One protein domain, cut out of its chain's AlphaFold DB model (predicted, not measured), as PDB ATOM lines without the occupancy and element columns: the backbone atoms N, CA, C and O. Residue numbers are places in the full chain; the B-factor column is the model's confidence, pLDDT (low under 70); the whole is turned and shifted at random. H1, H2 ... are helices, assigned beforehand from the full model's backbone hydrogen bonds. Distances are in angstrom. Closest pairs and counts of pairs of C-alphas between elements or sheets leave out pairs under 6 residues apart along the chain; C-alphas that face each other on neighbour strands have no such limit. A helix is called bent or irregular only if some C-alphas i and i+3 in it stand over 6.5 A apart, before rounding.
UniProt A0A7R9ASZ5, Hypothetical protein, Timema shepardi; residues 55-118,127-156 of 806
ATOM      1  N   ARG A  55     141.849 137.809 165.296       73.19
ATOM      2  CA  ARG A  55     140.616 137.194 164.784       73.19
ATOM      3  C   ARG A  55     140.406 135.771 165.280       73.19
ATOM      4  O   ARG A  55     139.255 135.364 165.380       73.19
ATOM      5  N   MET A  56     141.463 135.018 165.589       77.25
ATOM      6  CA  MET A  56     141.310 133.726 166.269       77.25
ATOM      7  C   MET A  56     140.988 133.938 167.743       77.25
ATOM      8  O   MET A  56     140.094 133.280 168.269       77.25
ATOM      9  N   PHE A  57     141.667 134.897 168.381       84.12
ATOM     10  CA  PHE A  57     141.436 135.240 169.779       84.12
ATOM     11  C   PHE A  57     139.978 135.668 170.011       84.12
ATOM     12  O   PHE A  57     139.240 134.960 170.687       84.12
ATOM     13  N   SER A  58     139.494 136.719 169.344       82.12
ATOM     14  CA  SER A  58     138.117 137.216 169.504       82.12
ATOM     15  C   SER A  58     137.010 136.268 169.011       82.12
ATOM     16  O   SER A  58     135.842 136.541 169.270       82.12
ATOM     17  N   ARG A  59     137.332 135.183 168.291       83.38
ATOM     18  CA  ARG A  59     136.352 134.153 167.881       83.38
ATOM     19  C   ARG A  59     136.243 132.990 168.858       83.38
ATOM     20  O   ARG A  59     135.166 132.417 168.980       83.38
ATOM     21  N   TYR A  60     137.355 132.611 169.483       86.25
ATOM     22  CA  TYR A  60     137.453 131.360 170.232       86.25
ATOM     23  C   TYR A  60     137.766 131.538 171.716       86.25
ATOM     24  O   TYR A  60     137.529 130.601 172.469       86.25
ATOM     25  N   HIS A  61     138.239 132.709 172.151       89.50
ATOM     26  CA  HIS A  61     138.532 132.990 173.560       89.50
ATOM     27  C   HIS A  61     137.280 132.855 174.436       89.50
ATOM     28  O   HIS A  61     137.216 131.916 175.219       89.50
ATOM     29  N   SER A  62     136.237 133.664 174.221       89.25
ATOM     30  CA  SER A  62     134.999 133.612 175.024       89.25
ATOM     31  C   SER A  62     134.326 132.233 175.041       89.25
ATOM     32  O   SER A  62     133.866 131.782 176.084       89.25
ATOM     33  N   CYS A  63     134.313 131.537 173.902       90.38
ATOM     34  CA  CYS A  63     133.715 130.208 173.760       90.38
ATOM     35  C   CYS A  63     134.534 129.113 174.483       90.38
ATOM     36  O   CYS A  63     133.962 128.159 175.009       90.38
ATOM     37  N   LEU A  64     135.863 129.268 174.574       92.25
ATOM     38  CA  LEU A  64     136.701 128.456 175.462       92.25
ATOM     39  C   LEU A  64     136.457 128.805 176.935       92.25
ATOM     40  O   LEU A  64     136.329 127.887 177.735       92.25
ATOM     41  N   CYS A  65     136.358 130.086 177.305       92.94
ATOM     42  CA  CYS A  65     136.090 130.486 178.692       92.94
ATOM     43  C   CYS A  65     134.760 129.908 179.196       92.94
ATOM     44  O   CYS A  65     134.711 129.324 180.272       92.94
ATOM     45  N   GLU A  66     133.698 130.010 178.392       92.75
ATOM     46  CA  GLU A  66     132.364 129.495 178.723       92.75
ATOM     47  C   GLU A  66     132.362 127.967 178.902       92.75
ATOM     48  O   GLU A  66     131.797 127.458 179.871       92.75
ATOM     49  N   THR A  67     133.041 127.223 178.021       93.06
ATOM     50  CA  THR A  67     133.112 125.752 178.120       93.06
ATOM     51  C   THR A  67     134.064 125.264 179.215       93.06
ATOM     52  O   THR A  67     133.776 124.253 179.854       93.06
ATOM     53  N   LEU A  68     135.140 125.998 179.519       94.19
ATOM     54  CA  LEU A  68     135.991 125.744 180.690       94.19
ATOM     55  C   LEU A  68     135.237 126.016 182.002       94.19
ATOM     56  O   LEU A  68     135.313 125.199 182.919       94.19
ATOM     57  N   ALA A  69     134.455 127.098 182.075       93.44
ATOM     58  CA  ALA A  69     133.617 127.418 183.229       93.44
ATOM     59  C   ALA A  69     132.515 126.366 183.452       93.44
ATOM     60  O   ALA A  69     132.355 125.883 184.577       93.44
ATOM     61  N   ARG A  70     131.808 125.939 182.389       92.19
ATOM     62  CA  ARG A  70     130.868 124.801 182.450       92.19
ATOM     63  C   ARG A  70     131.556 123.530 182.946       92.19
ATOM     64  O   ARG A  70     131.025 122.860 183.826       92.19
ATOM     65  N   LEU A  71     132.742 123.207 182.423       93.44
ATOM     66  CA  LEU A  71     133.466 121.991 182.799       93.44
ATOM     67  C   LEU A  71     133.888 122.024 184.275       93.44
ATOM     68  O   LEU A  71     133.696 121.039 184.984       93.44
ATOM     69  N   GLY A  72     134.396 123.162 184.758       92.38
ATOM     70  CA  GLY A  72     134.719 123.369 186.172       92.38
ATOM     71  C   GLY A  72     133.492 123.249 187.081       92.38
ATOM     72  O   GLY A  72     133.555 122.580 188.115       92.38
ATOM     73  N   PHE A  73     132.353 123.822 186.678       90.44
ATOM     74  CA  PHE A  73     131.093 123.706 187.414       90.44
ATOM     75  C   PHE A  73     130.573 122.261 187.461       90.44
ATOM     76  O   PHE A  73     130.275 121.758 188.547       90.44
ATOM     77  N   ALA A  74     130.528 121.571 186.319       89.75
ATOM     78  CA  ALA A  74     130.094 120.178 186.223       89.75
ATOM     79  C   ALA A  74     130.988 119.248 187.060       89.75
ATOM     80  O   ALA A  74     130.482 118.439 187.839       89.75
ATOM     81  N   LEU A  75     132.317 119.399 186.972       91.62
ATOM     82  CA  LEU A  75     133.267 118.648 187.801       91.62
ATOM     83  C   LEU A  75     133.053 118.922 189.296       91.62
ATOM     84  O   LEU A  75     133.028 117.983 190.087       91.62
ATOM     85  N   HIS A  76     132.842 120.176 189.698       90.19
ATOM     86  CA  HIS A  76     132.580 120.522 191.096       90.19
ATOM     87  C   HIS A  76     131.236 119.964 191.609       90.19
ATOM     88  O   HIS A  76     131.156 119.518 192.757       90.19
ATOM     89  N   MET A  77     130.183 119.930 190.785       87.75
ATOM     90  CA  MET A  77     128.914 119.274 191.138       87.75
ATOM     91  C   MET A  77     129.081 117.758 191.294       87.75
ATOM     92  O   MET A  77     128.640 117.213 192.307       87.75
ATOM     93  N   ALA A  78     129.792 117.103 190.369       87.44
ATOM     94  CA  ALA A  78     130.100 115.675 190.444       87.44
ATOM     95  C   ALA A  78     130.926 115.323 191.698       87.44
ATOM     96  O   ALA A  78     130.520 114.477 192.488       87.44
ATOM     97  N   ILE A  79     132.037 116.031 191.942       90.88
ATOM     98  CA  ILE A  79     132.916 115.813 193.107       90.88
ATOM     99  C   ILE A  79     132.182 116.072 194.432       90.88
ATOM    100  O   ILE A  79     132.466 115.416 195.433       90.88
ATOM    101  N   THR A  80     131.221 117.003 194.462       90.31
ATOM    102  CA  THR A  80     130.413 117.272 195.666       90.31
ATOM    103  C   THR A  80     129.150 116.411 195.784       90.31
ATOM    104  O   THR A  80     128.343 116.674 196.676       90.31
ATOM    105  N   ASN A  81     128.990 115.380 194.938       82.62
ATOM    106  CA  ASN A  81     127.841 114.461 194.899       82.62
ATOM    107  C   ASN A  81     126.481 115.185 194.884       82.62
ATOM    108  O   ASN A  81     125.523 114.777 195.543       82.62
ATOM    109  N   LYS A  82     126.402 116.300 194.152       81.69
ATOM    110  CA  LYS A  82     125.165 117.072 193.969       81.69
ATOM    111  C   LYS A  82     124.457 116.633 192.690       81.69
ATOM    112  O   LYS A  82     125.138 116.236 191.744       81.69
ATOM    113  N   PRO A  83     123.116 116.731 192.625       72.06
ATOM    114  CA  PRO A  83     122.382 116.431 191.404       72.06
ATOM    115  C   PRO A  83     122.856 117.353 190.276       72.06
ATOM    116  O   PRO A  83     122.646 118.567 190.309       72.06
ATOM    117  N   LEU A  84     123.520 116.757 189.289       67.00
ATOM    118  CA  LEU A  84     123.810 117.385 188.007       67.00
ATOM    119  C   LEU A  84     122.493 117.586 187.250       67.00
ATOM    120  O   LEU A  84     121.603 116.739 187.310       67.00
ATOM    121  N   ALA A  85     122.390 118.668 186.480       70.00
ATOM    122  CA  ALA A  85     121.412 118.706 185.401       70.00
ATOM    123  C   ALA A  85     121.845 117.682 184.339       70.00
ATOM    124  O   ALA A  85     122.990 117.724 183.889       70.00
ATOM    125  N   GLU A  86     120.943 116.787 183.931       59.38
ATOM    126  CA  GLU A  86     121.244 115.612 183.085       59.38
ATOM    127  C   GLU A  86     121.932 115.958 181.746       59.38
ATOM    128  O   GLU A  86     122.609 115.125 181.150       59.38
ATOM    129  N   VAL A  87     121.805 117.211 181.296       62.97
ATOM    130  CA  VAL A  87     122.392 117.750 180.060       62.97
ATOM    131  C   VAL A  87     123.894 118.073 180.190       62.97
ATOM    132  O   VAL A  87     124.640 117.920 179.222       62.97
ATOM    133  N   GLU A  88     124.369 118.495 181.369       70.81
ATOM    134  CA  GLU A  88     125.744 118.992 181.593       70.81
ATOM    135  C   GLU A  88     126.592 118.023 182.443       70.81
ATOM    136  O   GLU A  88     127.277 118.407 183.393       70.81
ATOM    137  N   SER A  89     126.589 116.735 182.081       85.88
ATOM    138  CA  SER A  89     127.566 115.771 182.613       85.88
ATOM    139  C   SER A  89     129.012 116.208 182.292       85.88
ATOM    140  O   SER A  89     129.268 116.647 181.163       85.88
ATOM    141  N   PRO A  90     129.997 116.039 183.203       88.25
ATOM    142  CA  PRO A  90     131.393 116.405 182.946       88.25
ATOM    143  C   PRO A  90     131.987 115.787 181.672       88.25
ATOM    144  O   PRO A  90     132.796 116.425 180.999       88.25
ATOM    145  N   SER A  91     131.570 114.569 181.303       90.12
ATOM    146  CA  SER A  91     132.001 113.911 180.063       90.12
ATOM    147  C   SER A  91     131.450 114.599 178.808       90.12
ATOM    148  O   SER A  91     132.178 114.730 177.825       90.12
ATOM    149  N   SER A  92     130.209 115.095 178.864       91.62
ATOM    150  CA  SER A  92     129.549 115.850 177.789       91.62
ATOM    151  C   SER A  92     130.267 117.178 177.529       91.62
ATOM    152  O   SER A  92     130.713 117.441 176.412       91.62
ATOM    153  N   VAL A  93     130.504 117.972 178.580       91.06
ATOM    154  CA  VAL A  93     131.195 119.269 178.450       91.06
ATOM    155  C   VAL A  93     132.664 119.087 178.041       91.06
ATOM    156  O   VAL A  93     133.188 119.847 177.226       91.06
ATOM    157  N   HIS A  94     133.338 118.040 178.528       92.31
ATOM    158  CA  HIS A  94     134.685 117.693 178.066       92.31
ATOM    159  C   HIS A  94     134.706 117.278 176.583       92.31
ATOM    160  O   HIS A  94     135.631 117.651 175.854       92.31
ATOM    161  N   ALA A  95     133.687 116.558 176.102       93.25
ATOM    162  CA  ALA A  95     133.541 116.241 174.684       93.25
ATOM    163  C   ALA A  95     133.302 117.509 173.845       93.25
ATOM    164  O   ALA A  95     133.985 117.687 172.832       93.25
ATOM    165  N   GLU A  96     132.430 118.426 174.282       92.88
ATOM    166  CA  GLU A  96     132.225 119.726 173.627       92.88
ATOM    167  C   GLU A  96     133.554 120.489 173.512       92.88
ATOM    168  O   GLU A  96     133.972 120.826 172.398       92.88
ATOM    169  N   LEU A  97     134.270 120.660 174.631       94.56
ATOM    170  CA  LEU A  97     135.591 121.290 174.675       94.56
ATOM    171  C   LEU A  97     136.557 120.618 173.684       94.56
ATOM    172  O   LEU A  97     137.180 121.307 172.875       94.56
ATOM    173  N   LYS A  98     136.627 119.278 173.657       93.19
ATOM    174  CA  LYS A  98     137.446 118.510 172.699       93.19
ATOM    175  C   LYS A  98     137.057 118.804 171.242       93.19
ATOM    176  O   LYS A  98     137.951 118.911 170.397       93.19
ATOM    177  N   THR A  99     135.776 118.992 170.905       93.62
ATOM    178  CA  THR A  99     135.381 119.417 169.543       93.62
ATOM    179  C   THR A  99     135.802 120.857 169.229       93.62
ATOM    180  O   THR A  99     136.265 121.129 168.116       93.62
ATOM    181  N   LEU A 100     135.718 121.754 170.215       92.31
ATOM    182  CA  LEU A 100     136.123 123.160 170.145       92.31
ATOM    183  C   LEU A 100     137.622 123.299 169.865       92.31
ATOM    184  O   LEU A 100     138.007 123.976 168.912       92.31
ATOM    185  N   VAL A 101     138.454 122.580 170.626       91.12
ATOM    186  CA  VAL A 101     139.907 122.465 170.413       91.12
ATOM    187  C   VAL A 101     140.213 122.008 168.988       91.12
ATOM    188  O   VAL A 101     140.986 122.644 168.270       91.12
ATOM    189  N   ASN A 102     139.567 120.932 168.536       88.25
ATOM    190  CA  ASN A 102     139.789 120.400 167.193       88.25
ATOM    191  C   ASN A 102     139.325 121.367 166.087       88.25
ATOM    192  O   ASN A 102     139.949 121.422 165.027       88.25
ATOM    193  N   ARG A 103     138.279 122.173 166.320       89.25
ATOM    194  CA  ARG A 103     137.869 123.259 165.413       89.25
ATOM    195  C   ARG A 103     138.925 124.365 165.344       89.25
ATOM    196  O   ARG A 103     139.312 124.745 164.245       89.25
ATOM    197  N   ILE A 104     139.453 124.806 166.486       87.88
ATOM    198  CA  ILE A 104     140.530 125.810 166.562       87.88
ATOM    199  C   ILE A 104     141.782 125.337 165.815       87.88
ATOM    200  O   ILE A 104     142.373 126.114 165.068       87.88
ATOM    201  N   ILE A 105     142.170 124.067 165.976       85.94
ATOM    202  CA  ILE A 105     143.324 123.481 165.277       85.94
ATOM    203  C   ILE A 105     143.098 123.474 163.759       85.94
ATOM    204  O   ILE A 105     143.986 123.900 163.022       85.94
ATOM    205  N   ARG A 106     141.916 123.050 163.279       83.81
ATOM    206  CA  ARG A 106     141.576 123.076 161.843       83.81
ATOM    207  C   ARG A 106     141.653 124.491 161.271       83.81
ATOM    208  O   ARG A 106     142.355 124.698 160.284       83.81
ATOM    209  N   ASP A 107     140.999 125.458 161.910       81.19
ATOM    210  CA  ASP A 107     141.018 126.861 161.483       81.19
ATOM    211  C   ASP A 107     142.448 127.420 161.469       81.19
ATOM    212  O   ASP A 107     142.864 128.038 160.487       81.19
ATOM    213  N   ALA A 108     143.242 127.146 162.508       77.69
ATOM    214  CA  ALA A 108     144.617 127.627 162.616       77.69
ATOM    215  C   ALA A 108     145.572 127.020 161.563       77.69
ATOM    216  O   ALA A 108     146.545 127.678 161.195       77.69
ATOM    217  N   VAL A 109     145.289 125.826 161.018       74.69
ATOM    218  CA  VAL A 109     146.005 125.270 159.846       74.69
ATOM    219  C   VAL A 109     145.687 126.043 158.555       74.69
ATOM    220  O   VAL A 109     146.521 126.085 157.652       74.69
ATOM    221  N   THR A 110     144.519 126.688 158.451       71.44
ATOM    222  CA  THR A 110     144.151 127.479 157.256       71.44
ATOM    223  C   THR A 110     144.774 128.879 157.218       71.44
ATOM    224  O   THR A 110     144.733 129.541 156.178       71.44
ATOM    225  N   LEU A 111     145.366 129.346 158.324       66.19
ATOM    226  CA  LEU A 111     145.954 130.682 158.405       66.19
ATOM    227  C   LEU A 111     147.262 130.773 157.597       66.19
ATOM    228  O   LEU A 111     148.171 129.964 157.793       66.19
ATOM    229  N   PRO A 112     147.417 131.776 156.712       57.06
ATOM    230  CA  PRO A 112     148.638 131.938 155.936       57.06
ATOM    231  C   PRO A 112     149.801 132.327 156.855       57.06
ATOM    232  O   PRO A 112     149.703 133.307 157.587       57.06
ATOM    233  N   ASN A 113     150.907 131.576 156.780       47.12
ATOM    234  CA  ASN A 113     152.121 131.725 157.593       47.12
ATOM    235  C   ASN A 113     152.502 133.186 157.900       47.12
ATOM    236  O   ASN A 113     153.198 133.841 157.116       47.12
ATOM    237  N   PHE A 114     152.107 133.677 159.075       50.91
ATOM    238  CA  PHE A 114     152.487 135.009 159.520       50.91
ATOM    239  C   PHE A 114     153.989 135.066 159.800       50.91
ATOM    240  O   PHE A 114     154.521 134.349 160.652       50.91
ATOM    241  N   LYS A 115     154.676 135.976 159.102       43.81
ATOM    242  CA  LYS A 115     155.973 136.479 159.563       43.81
ATOM    243  C   LYS A 115     155.762 137.101 160.940       43.81
ATOM    244  O   LYS A 115     154.798 137.843 161.121       43.81
ATOM    245  N   VAL A 116     156.661 136.824 161.882       45.34
ATOM    246  CA  VAL A 116     156.628 137.464 163.202       45.34
ATOM    247  C   VAL A 116     156.830 138.962 162.996       45.34
ATOM    248  O   VAL A 116     157.920 139.404 162.643       45.34
ATOM    249  N   ILE A 117     155.760 139.741 163.162       40.53
ATOM    250  CA  ILE A 117     155.859 141.196 163.207       40.53
ATOM    251  C   ILE A 117     156.244 141.545 164.640       40.53
ATOM    252  O   ILE A 117     155.384 141.632 165.516       40.53
ATOM    253  N   GLU A 118     157.541 141.736 164.866       39.78
ATOM    254  CA  GLU A 118     158.095 142.258 166.116       39.78
ATOM    255  C   GLU A 118     157.663 143.719 166.316       39.78
ATOM    256  O   GLU A 118     158.406 144.671 166.067       39.78
ATOM    257  N   LEU A 127     148.713 145.641 180.611       47.31
ATOM    258  CA  LEU A 127     148.609 144.236 181.015       47.31
ATOM    259  C   LEU A 127     148.330 144.101 182.516       47.31
ATOM    260  O   LEU A 127     147.571 143.223 182.907       47.31
ATOM    261  N   SER A 128     148.877 144.988 183.352       50.38
ATOM    262  CA  SER A 128     148.686 144.957 184.808       50.38
ATOM    263  C   SER A 128     147.240 145.222 185.241       50.38
ATOM    264  O   SER A 128     146.721 144.505 186.085       50.38
ATOM    265  N   GLU A 129     146.568 146.205 184.633       52.44
ATOM    266  CA  GLU A 129     145.152 146.511 184.919       52.44
ATOM    267  C   GLU A 129     144.189 145.460 184.336       52.44
ATOM    268  O   GLU A 129     143.040 145.357 184.751       52.44
ATOM    269  N   ASP A 130     144.663 144.678 183.365       57.34
ATOM    270  CA  ASP A 130     143.869 143.756 182.552       57.34
ATOM    271  C   ASP A 130     144.007 142.295 183.036       57.34
ATOM    272  O   ASP A 130     143.372 141.404 182.482       57.34
ATOM    273  N   ILE A 131     144.823 142.014 184.063       62.00
ATOM    274  CA  ILE A 131     144.932 140.683 184.697       62.00
ATOM    275  C   ILE A 131     143.928 140.534 185.847       62.00
ATOM    276  O   ILE A 131     143.206 139.543 185.866       62.00
ATOM    277  N   ASP A 132     143.796 141.531 186.729       66.69
ATOM    278  CA  ASP A 132     142.846 141.508 187.865       66.69
ATOM    279  C   ASP A 132     141.362 141.456 187.435       66.69
ATOM    280  O   ASP A 132     140.483 141.171 188.246       66.69
ATOM    281  N   ILE A 133     141.071 141.727 186.156       77.56
ATOM    282  CA  ILE A 133     139.728 141.665 185.556       77.56
ATOM    283  C   ILE A 133     139.439 140.277 184.944       77.56
ATOM    284  O   ILE A 133     138.277 139.938 184.711       77.56
ATOM    285  N   LYS A 134     140.466 139.460 184.677       80.94
ATOM    286  CA  LYS A 134     140.324 138.159 184.006       80.94
ATOM    287  C   LYS A 134     140.023 137.039 184.995       80.94
ATOM    288  O   LYS A 134     140.669 136.908 186.031       80.94
ATOM    289  N   THR A 135     139.084 136.176 184.622       88.12
ATOM    290  CA  THR A 135     138.841 134.912 185.324       88.12
ATOM    291  C   THR A 135     140.012 133.941 185.127       88.12
ATOM    292  O   THR A 135     140.839 134.100 184.221       88.12
ATOM    293  N   TYR A 136     140.093 132.900 185.959       88.44
ATOM    294  CA  TYR A 136     141.076 131.827 185.774       88.44
ATOM    295  C   TYR A 136     140.890 131.147 184.406       88.44
ATOM    296  O   TYR A 136     141.854 130.834 183.708       88.44
ATOM    297  N   GLU A 137     139.637 131.033 183.979       92.44
ATOM    298  CA  GLU A 137     139.168 130.493 182.712       92.44
ATOM    299  C   GLU A 137     139.597 131.375 181.523       92.44
ATOM    300  O   GLU A 137     140.039 130.840 180.505       92.44
ATOM    301  N   ASP A 138     139.581 132.708 181.658       89.94
ATOM    302  CA  ASP A 138     140.116 133.645 180.653       89.94
ATOM    303  C   ASP A 138     141.630 133.503 180.465       89.94
ATOM    304  O   ASP A 138     142.133 133.590 179.334       89.94
ATOM    305  N   ILE A 139     142.360 133.299 181.567       90.44
ATOM    306  CA  ILE A 139     143.812 133.086 181.567       90.44
ATOM    307  C   ILE A 139     144.130 131.725 180.937       90.44
ATOM    308  O   ILE A 139     144.986 131.655 180.050       90.44
ATOM    309  N   LEU A 140     143.399 130.670 181.314       89.44
ATOM    310  CA  LEU A 140     143.502 129.350 180.695       89.44
ATOM    311  C   LEU A 140     143.218 129.422 179.194       89.44
ATOM    312  O   LEU A 140     144.091 129.046 178.417       89.44
ATOM    313  N   ALA A 141     142.075 129.959 178.758       91.06
ATOM    314  CA  ALA A 141     141.728 130.097 177.341       91.06
ATOM    315  C   ALA A 141     142.806 130.861 176.548       91.06
ATOM    316  O   ALA A 141     143.159 130.474 175.430       91.06
ATOM    317  N   THR A 142     143.401 131.898 177.147       87.75
ATOM    318  CA  THR A 142     144.522 132.651 176.562       87.75
ATOM    319  C   THR A 142     145.787 131.798 176.434       87.75
ATOM    320  O   THR A 142     146.396 131.750 175.361       87.75
ATOM    321  N   ALA A 143     146.203 131.098 177.493       89.00
ATOM    322  CA  ALA A 143     147.374 130.215 177.471       89.00
ATOM    323  C   ALA A 143     147.190 129.044 176.488       89.00
ATOM    324  O   ALA A 143     148.109 128.693 175.743       89.00
ATOM    325  N   ILE A 144     145.979 128.495 176.437       88.44
ATOM    326  CA  ILE A 144     145.533 127.397 175.580       88.44
ATOM    327  C   ILE A 144     145.613 127.780 174.091       88.44
ATOM    328  O   ILE A 144     146.294 127.098 173.319       88.44
ATOM    329  N   LEU A 145     145.023 128.912 173.686       86.56
ATOM    330  CA  LEU A 145     145.135 129.422 172.310       86.56
ATOM    331  C   LEU A 145     146.602 129.656 171.916       86.56
ATOM    332  O   LEU A 145     147.037 129.259 170.830       86.56
ATOM    333  N   ASN A 146     147.393 130.236 172.821       84.94
ATOM    334  CA  ASN A 146     148.810 130.498 172.584       84.94
ATOM    335  C   ASN A 146     149.655 129.213 172.491       84.94
ATOM    336  O   ASN A 146     150.587 129.166 171.682       84.94
ATOM    337  N   LYS A 147     149.321 128.146 173.232       86.19
ATOM    338  CA  LYS A 147     149.964 126.823 173.124       86.19
ATOM    339  C   LYS A 147     149.798 126.246 171.717       86.19
ATOM    340  O   LYS A 147     150.788 125.798 171.134       86.19
ATOM    341  N   TRP A 148     148.592 126.290 171.145       79.62
ATOM    342  CA  TRP A 148     148.341 125.754 169.801       79.62
ATOM    343  C   TRP A 148     148.921 126.636 168.695       79.62
ATOM    344  O   TRP A 148     149.597 126.109 167.810       79.62
ATOM    345  N   LEU A 149     148.794 127.965 168.781       76.81
ATOM    346  CA  LEU A 149     149.433 128.876 167.820       76.81
ATOM    347  C   LEU A 149     150.970 128.714 167.816       76.81
ATOM    348  O   LEU A 149     151.573 128.629 166.743       76.81
ATOM    349  N   ARG A 150     151.614 128.555 168.985       70.88
ATOM    350  CA  ARG A 150     153.054 128.213 169.113       70.88
ATOM    351  C   ARG A 150     153.405 126.784 168.675       70.88
ATOM    352  O   ARG A 150     154.578 126.492 168.429       70.88
ATOM    353  N   GLY A 151     152.427 125.883 168.606       64.06
ATOM    354  CA  GLY A 151     152.575 124.543 168.041       64.06
ATOM    355  C   GLY A 151     152.617 124.596 166.516       64.06
ATOM    356  O   GLY A 151     153.639 124.274 165.908       64.06
ATOM    357  N   LEU A 152     151.538 125.073 165.893       60.44
ATOM    358  CA  LEU A 152     151.393 125.109 164.435       60.44
ATOM    359  C   LEU A 152     152.459 125.990 163.761       60.44
ATOM    360  O   LEU A 152     153.012 125.606 162.730       60.44
ATOM    361  N   THR A 153     152.822 127.129 164.362       60.03
ATOM    362  CA  THR A 153     153.904 127.980 163.830       60.03
ATOM    363  C   THR A 153     155.282 127.320 163.895       60.03
ATOM    364  O   THR A 153     156.117 127.619 163.042       60.03
ATOM    365  N   ARG A 154     155.533 126.396 164.837       58.03
ATOM    366  CA  ARG A 154     156.763 125.584 164.842       58.03
ATOM    367  C   ARG A 154     156.723 124.505 163.761       58.03
ATOM    368  O   ARG A 154     157.665 124.445 162.977       58.03
ATOM    369  N   TYR A 155     155.625 123.759 163.625       48.88
ATOM    370  CA  TYR A 155     155.469 122.776 162.540       48.88
ATOM    371  C   TYR A 155     155.630 123.402 161.145       48.88
ATOM    372  O   TYR A 155     156.304 122.837 160.284       48.88
ATOM    373  N   SER A 156     155.088 124.603 160.922       49.12
ATOM    374  CA  SER A 156     155.164 125.271 159.616       49.12
ATOM    375  C   SER A 156     156.577 125.756 159.233       49.12
ATOM    376  O   SER A 156     156.899 125.831 158.046       49.12
TER     377      SER A 156
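Overview. This is residues 55 to 118 and 127 to 156 of the 806 residues of the protein "Hypothetical protein" of Timema shepardi (UniProt A0A7R9ASZ5). A long helical hairpin, H1 and H2 side by side, has a third helix, H3, set obliquely across one side of it. H3 packs on H1 with residues 137 to 145 and then reaches the last part of H2 with residues 148 to 152, while the stretches on either side of a cut lead away from the helices. The printed part has 94 residues, with three named helices in the order H1, H2, H3 and no named strand; the class is all helix. The whole is loose, with a radius of gyration of the C-alphas of 15.7 A, and only just elongated, spanning 50 by 33 by 18 A.

Arrangement. H1, residues 55 to 79, and H2, residues 90 to 110, form a helical hairpin: they touch and run opposite ways at a shallow tilt of 17 degrees. Their closest C-alphas, those of Ala 74 and Pro 90, are 5.2 A apart. H3, residues 136 to 156, touches H1 with its residues 137 to 145 alone. The closest C-alphas of these two, those of Cys 65 and Glu 137, are 5.1 A apart, and the helices run opposite ways at a steep tilt of 53 degrees. H2, with residues 105 to 109 alone, touches H3, with residues 148 to 152 alone; the closest C-alphas, those of Val 109 and Leu 152, are 7.1 A apart. H2 and H3 run the same way at a steep tilt of 40 degrees. One of the three touching pairs is at a shallow tilt, and the helix packing is only just mostly crossed, the helices set mostly at steep angles. In H2 every O i to N i+4 pair is within hydrogen-bond range; in H1 19 of 21 are, and in H3 16 of 17.

Along the chain. H1 begins with C-alpha 55 at (140.616, 137.194, 164.784) and measures 36.3 A from first to last C-alpha. It is irregular, with C-alphas 59 and 62 7.3 A apart, and has a kink of 28 degrees near residue 62. H2 measures 30.7 A from C-alpha 90 at (131.393, 116.405, 182.946) to C-alpha 110. H3 measures 30.4 A and ends with C-alpha 156 at (155.164, 125.271, 159.616).

Size, cuts and confidence. The two C-alphas farthest apart, those of Pro 83 and Glu 118, are 50.8 A apart. The link from H1 to H2, 10 residues, is short. The link from H2 to H3 is across the cut: residues 119 to 126 are not printed, and C-alphas 118 and 127 are 17.8 A apart. The mean pLDDT of the printed part is 78.9, with 23 residues under 70: residue 84, residues 86 to 87, 111 to 118, 127 to 132 and 151 to 156.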